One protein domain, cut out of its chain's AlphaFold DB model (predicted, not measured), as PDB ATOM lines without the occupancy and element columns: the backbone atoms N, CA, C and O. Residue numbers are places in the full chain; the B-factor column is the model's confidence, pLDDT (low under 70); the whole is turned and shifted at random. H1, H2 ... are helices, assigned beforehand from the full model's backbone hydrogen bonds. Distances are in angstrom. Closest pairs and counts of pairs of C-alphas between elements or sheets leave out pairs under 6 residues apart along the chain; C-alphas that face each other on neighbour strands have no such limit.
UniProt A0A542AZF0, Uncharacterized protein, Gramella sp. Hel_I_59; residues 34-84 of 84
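This is residues 34 to 84 of the 84 residues of an uncharacterized protein of Gramella sp. Hel_I_59 (UniProt A0A542AZF0). You are looking at an L: the short helix H1 makes the short limb and the long helix H2 the long one, the two meeting at a corner near their ends. H2 sticks out from that corner as a free arm from residue 59 on and makes most of the length. The printed part has 51 residues with two named helices, H1 then H2, and no named strand, and its class is all helix. It is extended, with a radius of gyration of the C-alphas of 16.9 A and spans of 51 by 25 by 11 A.

Begin at Phe 34 and go on to C-alpha 41 at (22.624, 5.282, 21.849), where H1, residues 41 to 49, begins; it is 11.9 A long from first to last C-alpha. Next find C-alpha 54 at (25.114, -4.343, 32.794); from there H2, residues 54 to 80, runs 38.7 A to C-alpha 80 at (40.254, 28.143, 47.424).

H1 and H2 touch only at the corner by their tight link of 4 residues, H2 with residues 54 to 57 alone. Their closest C-alphas, those of Arg 48 and Phe 57, are 6.6 A apart. Their lines are about perpendicular, at 77 degrees. In H1 and H2 every O i to N i+4 pair is within hydrogen-bond range.

The C-alphas farthest apart, those of Asn 51 and Glu 84, are 52.4 A apart. The printed part has no cut and ends at the chain's last residue, 84. Look for low confidence, pLDDT under 70, at residues 82 to 84.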
ATOM      1  N   PHE A  34      33.147   9.188  19.346       91.00
ATOM      2  CA  PHE A  34      34.443   8.688  18.888       91.00
ATOM      3  C   PHE A  34      34.403   7.214  18.468       91.00
ATOM      4  O   PHE A  34      35.019   6.858  17.469       91.00
ATOM      5  N   GLU A  35      33.701   6.354  19.208       88.50
ATOM      6  CA  GLU A  35      33.648   4.914  18.920       88.50
ATOM      7  C   GLU A  35      32.657   4.569  17.802       88.50
ATOM      8  O   GLU A  35      32.934   3.677  17.004       88.50
ATOM      9  N   TYR A  36      31.522   5.271  17.721       84.88
ATOM     10  CA  TYR A  36      30.441   4.954  16.776       84.88
ATOM     11  C   TYR A  36      30.299   5.990  15.653       84.88
ATOM     12  O   TYR A  36      29.459   5.822  14.772       84.88
ATOM     13  N   GLY A  37      31.104   7.060  15.656       84.06
ATOM     14  CA  GLY A  37      31.078   8.100  14.620       84.06
ATOM     15  C   GLY A  37      29.808   8.961  14.616       84.06
ATOM     16  O   GLY A  37      29.553   9.671  13.646       84.06
ATOM     17  N   GLY A  38      28.997   8.896  15.675       85.88
ATOM     18  CA  GLY A  38      27.699   9.562  15.759       85.88
ATOM     19  C   GLY A  38      26.966   9.263  17.066       85.88
ATOM     20  O   GLY A  38      27.510   8.634  17.969       85.88
ATOM     21  N   PHE A  39      25.722   9.730  17.176       84.56
ATOM     22  CA  PHE A  39      24.871   9.518  18.351       84.56
ATOM     23  C   PHE A  39      24.084   8.202  18.252       84.56
ATOM     24  O   PHE A  39      22.880   8.195  18.009       84.56
ATOM     25  N   GLU A  40      24.771   7.080  18.453       85.06
ATOM     26  CA  GLU A  40      24.202   5.727  18.365       85.06
ATOM     27  C   GLU A  40      23.929   5.125  19.756       85.06
ATOM     28  O   GLU A  40      24.586   4.180  20.200       85.06
ATOM     29  N   PHE A  41      22.940   5.679  20.469       81.25
ATOM     30  CA  PHE A  41      22.624   5.282  21.849       81.25
ATOM     31  C   PHE A  41      22.263   3.799  21.980       81.25
ATOM     32  O   PHE A  41      22.760   3.124  22.879       81.25
ATOM     33  N   THR A  42      21.427   3.271  21.084       82.31
ATOM     34  CA  THR A  42      20.938   1.889  21.174       82.31
ATOM     35  C   THR A  42      22.085   0.885  21.099       82.31
ATOM     36  O   THR A  42      22.239   0.073  22.008       82.31
ATOM     37  N   ARG A  43      22.953   1.001  20.082       81.81
ATOM     38  CA  ARG A  43      24.126   0.125  19.923       81.81
ATOM     39  C   ARG A  43      25.117   0.266  21.071       81.81
ATOM     40  O   ARG A  43      25.588  -0.737  21.598       81.81
ATOM     41  N   PHE A  44      25.381   1.501  21.498       84.06
ATOM     42  CA  PHE A  44      26.285   1.789  22.606       84.06
ATOM     43  C   PHE A  44      25.868   1.080  23.900       84.06
ATOM     44  O   PHE A  44      26.700   0.478  24.585       84.06
ATOM     45  N   PHE A  45      24.579   1.145  24.248       82.62
ATOM     46  CA  PHE A  45      24.067   0.481  25.442       82.62
ATOM     47  C   PHE A  45      23.988  -1.031  25.252       82.62
ATOM     48  O   PHE A  45      24.378  -1.760  26.160       82.62
ATOM     49  N   GLU A  46      23.542  -1.520  24.099       85.81
ATOM     50  CA  GLU A  46      23.400  -2.953  23.836       85.81
ATOM     51  C   GLU A  46      24.745  -3.687  23.947       85.81
ATOM     52  O   GLU A  46      24.861  -4.642  24.713       85.81
ATOM     53  N   GLU A  47      25.810  -3.177  23.326       83.69
ATOM     54  CA  GLU A  47      27.144  -3.794  23.394       83.69
ATOM     55  C   GLU A  47      27.752  -3.774  24.806       83.69
ATOM     56  O   GLU A  47      28.414  -4.729  25.231       83.69
ATOM     57  N   ARG A  48      27.517  -2.696  25.562       78.88
ATOM     58  CA  ARG A  48      28.072  -2.525  26.914       78.88
ATOM     59  C   ARG A  48      27.270  -3.240  27.999       78.88
ATOM     60  O   ARG A  48      27.812  -3.515  29.074       78.88
ATOM     61  N   THR A  49      26.003  -3.550  27.740       82.56
ATOM     62  CA  THR A  49      25.099  -4.176  28.717       82.56
ATOM     63  C   THR A  49      24.797  -5.643  28.425       82.56
ATOM     64  O   THR A  49      24.436  -6.374  29.354       82.56
ATOM     65  N   ALA A  50      25.033  -6.106  27.193       80.31
ATOM     66  CA  ALA A  50      24.887  -7.502  26.803       80.31
ATOM     67  C   ALA A  50      25.752  -8.458  27.649       80.31
ATOM     68  O   ALA A  50      26.793  -8.101  28.210       80.31
ATOM     69  N   ASN A  51      25.320  -9.722  27.708       75.06
ATOM     70  CA  ASN A  51      26.017 -10.825  28.383       75.06
ATOM     71  C   ASN A  51      26.234 -10.621  29.897       75.06
ATOM     72  O   ASN A  51      27.284 -10.975  30.431       75.06
ATOM     73  N   GLY A  52      25.268 -10.019  30.598       75.50
ATOM     74  CA  GLY A  52      25.331  -9.841  32.057       75.50
ATOM     75  C   GLY A  52      26.325  -8.770  32.525       75.50
ATOM     76  O   GLY A  52      26.571  -8.628  33.723       75.50
ATOM     77  N   LYS A  53      26.887  -7.980  31.600       83.25
ATOM     78  CA  LYS A  53      27.858  -6.916  31.904       83.25
ATOM     79  C   LYS A  53      27.208  -5.618  32.388       83.25
ATOM     80  O   LYS A  53      27.925  -4.739  32.860       83.25
ATOM     81  N   LEU A  54      25.877  -5.515  32.348       84.81
ATOM     82  CA  LEU A  54      25.114  -4.343  32.794       84.81
ATOM     83  C   LEU A  54      25.511  -3.877  34.205       84.81
ATOM     84  O   LEU A  54      25.785  -2.695  34.403       84.81
ATOM     85  N   ALA A  55      25.636  -4.799  35.166       84.81
ATOM     86  CA  ALA A  55      26.056  -4.454  36.526       84.81
ATOM     87  C   ALA A  55      27.470  -3.849  36.552       84.81
ATOM     88  O   ALA A  55      27.688  -2.807  37.167       84.81
ATOM     89  N   ARG A  56      28.421  -4.451  35.825       88.81
ATOM     90  CA  ARG A  56      29.792  -3.933  35.702       88.81
ATOM     91  C   ARG A  56      29.816  -2.555  35.044       88.81
ATOM     92  O   ARG A  56      30.589  -1.703  35.470       88.81
ATOM     93  N   PHE A  57      28.985  -2.337  34.031       88.44
ATOM     94  CA  PHE A  57      28.897  -1.063  33.331       88.44
ATOM     95  C   PHE A  57      28.353   0.049  34.236       88.44
ATOM     96  O   PHE A  57      28.967   1.110  34.332       88.44
ATOM     97  N   ILE A  58      27.257  -0.204  34.956       89.75
ATOM     98  CA  ILE A  58      26.663   0.771  35.881       89.75
ATOM     99  C   ILE A  58      27.613   1.055  37.049       89.75
ATOM    100  O   ILE A  58      27.916   2.212  37.325       89.75
ATOM    101  N   ILE A  59      28.133   0.014  37.706       91.94
ATOM    102  CA  ILE A  59      29.054   0.169  38.842       91.94
ATOM    103  C   ILE A  59      30.329   0.889  38.396       91.94
ATOM    104  O   ILE A  59      30.781   1.807  39.076       91.94
ATOM    105  N   GLY A  60      30.881   0.524  37.237       92.50
ATOM    106  CA  GLY A  60      32.057   1.178  36.671       92.50
ATOM    107  C   GLY A  60      31.829   2.667  36.426       92.50
ATOM    108  O   GLY A  60      32.655   3.481  36.829       92.50
ATOM    109  N   GLN A  61      30.687   3.038  35.841       92.56
ATOM    110  CA  GLN A  61      30.331   4.442  35.633       92.56
ATOM    111  C   GLN A  61      30.135   5.201  36.942       92.56
ATOM    112  O   GLN A  61      30.637   6.318  37.075       92.56
ATOM    113  N   LEU A  62      29.439   4.615  37.918       93.75
ATOM    114  CA  LEU A  62      29.225   5.245  39.220       93.75
ATOM    115  C   LEU A  62      30.550   5.463  39.953       93.75
ATOM    116  O   LEU A  62      30.794   6.561  40.443       93.75
ATOM    117  N   ILE A  63      31.441   4.467  39.969       95.94
ATOM    118  CA  ILE A  63      32.765   4.596  40.592       95.94
ATOM    119  C   ILE A  63      33.605   5.644  39.857       95.94
ATOM    120  O   ILE A  63      34.178   6.518  40.500       95.94
ATOM    121  N   ALA A  64      33.670   5.599  38.523       95.00
ATOM    122  CA  ALA A  64      34.484   6.531  37.744       95.00
ATOM    123  C   ALA A  64      34.006   7.983  37.898       95.00
ATOM    124  O   ALA A  64      34.808   8.874  38.181       95.00
ATOM    125  N   SER A  65      32.698   8.216  37.767       95.88
ATOM    126  CA  SER A  65      32.095   9.541  37.937       95.88
ATOM    127  C   SER A  65      32.237  10.063  39.362       95.88
ATOM    128  O   SER A  65      32.584  11.230  39.553       95.88
ATOM    129  N   PHE A  66      32.059   9.199  40.362       96.25
ATOM    130  CA  PHE A  66      32.293   9.545  41.755       96.25
ATOM    131  C   PHE A  66      33.743   9.957  42.007       96.25
ATOM    132  O   PHE A  66      33.983  11.029  42.558       96.25
ATOM    133  N   LEU A  67      34.712   9.138  41.584       97.06
ATOM    134  CA  LEU A  67      36.135   9.420  41.779       97.06
ATOM    135  C   LEU A  67      36.539  10.726  41.097       97.06
ATOM    136  O   LEU A  67      37.207  11.551  41.718       97.06
ATOM    137  N   TYR A  68      36.092  10.950  39.861       95.50
ATOM    138  CA  TYR A  68      36.353  12.199  39.155       95.50
ATOM    139  C   TYR A  68      35.773  13.404  39.906       95.50
ATOM    140  O   TYR A  68      36.496  14.360  40.206       95.50
ATOM    141  N   GLY A  69      34.488  13.339  40.270       95.88
ATOM    142  CA  GLY A  69      33.814  14.399  41.016       95.88
ATOM    143  C   GLY A  69      34.482  14.680  42.360       95.88
ATOM    144  O   GLY A  69      34.653  15.843  42.733       95.88
ATOM    145  N   PHE A  70      34.916  13.634  43.063       95.62
ATOM    146  CA  PHE A  70      35.587  13.727  44.354       95.62
ATOM    147  C   PHE A  70      36.968  14.373  44.237       95.62
ATOM    148  O   PHE A  70      37.243  15.350  44.932       95.62
ATOM    149  N   ILE A  71      37.820  13.872  43.336       95.19
ATOM    150  CA  ILE A  71      39.186  14.376  43.138       95.19
ATOM    151  C   ILE A  71      39.154  15.847  42.717       95.19
ATOM    152  O   ILE A  71      39.886  16.663  43.283       95.19
ATOM    153  N   LEU A  72      38.281  16.210  41.769       94.94
ATOM    154  CA  LEU A  72      38.177  17.595  41.320       94.94
ATOM    155  C   LEU A  72      37.598  18.519  42.388       94.94
ATOM    156  O   LEU A  72      38.160  19.591  42.607       94.94
ATOM    157  N   SER A  73      36.533  18.118  43.087       94.56
ATOM    158  CA  SER A  73      35.977  18.934  44.177       94.56
ATOM    159  C   SER A  73      37.003  19.142  45.282       94.56
ATOM    160  O   SER A  73      37.174  20.257  45.767       94.56
ATOM    161  N   PHE A  74      37.746  18.095  45.639       92.94
ATOM    162  CA  PHE A  74      38.811  18.186  46.630       92.94
ATOM    163  C   PHE A  74      39.904  19.169  46.194       92.94
ATOM    164  O   PHE A  74      40.303  20.037  46.971       92.94
ATOM    165  N   GLY A  75      40.344  19.094  44.934       91.88
ATOM    166  CA  GLY A  75      41.292  20.052  44.362       91.88
ATOM    167  C   GLY A  75      40.765  21.491  44.372       91.88
ATOM    168  O   GLY A  75      41.487  22.406  44.770       91.88
ATOM    169  N   GLN A  76      39.499  21.695  43.994       90.94
ATOM    170  CA  GLN A  76      38.855  23.010  43.972       90.94
ATOM    171  C   GLN A  76      38.760  23.631  45.365       90.94
ATOM    172  O   GLN A  76      39.162  24.779  45.547       90.94
ATOM    173  N   PHE A  77      38.266  22.884  46.353       89.50
ATOM    174  CA  PHE A  77      38.136  23.376  47.722       89.50
ATOM    175  C   PHE A  77      39.512  23.647  48.333       89.50
ATOM    176  O   PHE A  77      39.736  24.737  48.843       89.50
ATOM    177  N   ARG A  78      40.481  22.738  48.162       88.00
ATOM    178  CA  ARG A  78      41.858  22.948  48.637       88.00
ATOM    179  C   ARG A  78      42.549  24.142  47.973       88.00
ATOM    180  O   ARG A  78      43.396  24.780  48.591       88.00
ATOM    181  N   SER A  79      42.234  24.439  46.712       86.12
ATOM    182  CA  SER A  79      42.799  25.602  46.023       86.12
ATOM    183  C   SER A  79      42.184  26.920  46.486       86.12
ATOM    184  O   SER A  79      42.890  27.926  46.447       86.12
ATOM    185  N   LYS A  80      40.903  26.941  46.876       80.81
ATOM    186  CA  LYS A  80      40.254  28.143  47.424       80.81
ATOM    187  C   LYS A  80      40.923  28.586  48.724       80.81
ATOM    188  O   LYS A  80      41.226  29.757  48.865       80.81
ATOM    189  N   GLU A  81      41.301  27.637  49.573       72.06
ATOM    190  CA  GLU A  81      41.995  27.921  50.838       72.06
ATOM    191  C   GLU A  81      43.410  28.479  50.709       72.06
ATOM    192  O   GLU A  81      43.962  28.962  51.683       72.06
ATOM    193  N   LYS A  82      44.051  28.339  49.546       66.44
ATOM    194  CA  LYS A  82      45.370  28.943  49.304       66.44
ATOM    195  C   LYS A  82      45.270  30.375  48.777       66.44
ATOM    196  O   LYS A  82      46.301  31.021  48.617       66.44
ATOM    197  N   LYS A  83      44.070  30.798  48.372       61.81
ATOM    198  CA  LYS A  83      43.803  32.120  47.795       61.81
ATOM    199  C   LYS A  83      43.230  33.101  48.820       61.81
ATOM    200  O   LYS A  83      43.210  34.290  48.518       61.81
ATOM    201  N   GLU A  84      42.787  32.601  49.970       49.78
ATOM    202  CA  GLU A  84      42.491  33.373  51.184       49.78
ATOM    203  C   GLU A  84      43.654  33.244  52.169       49.78
ATOM    204  O   GLU A  84      43.960  34.253  52.838       49.78
TER     205      GLU A  84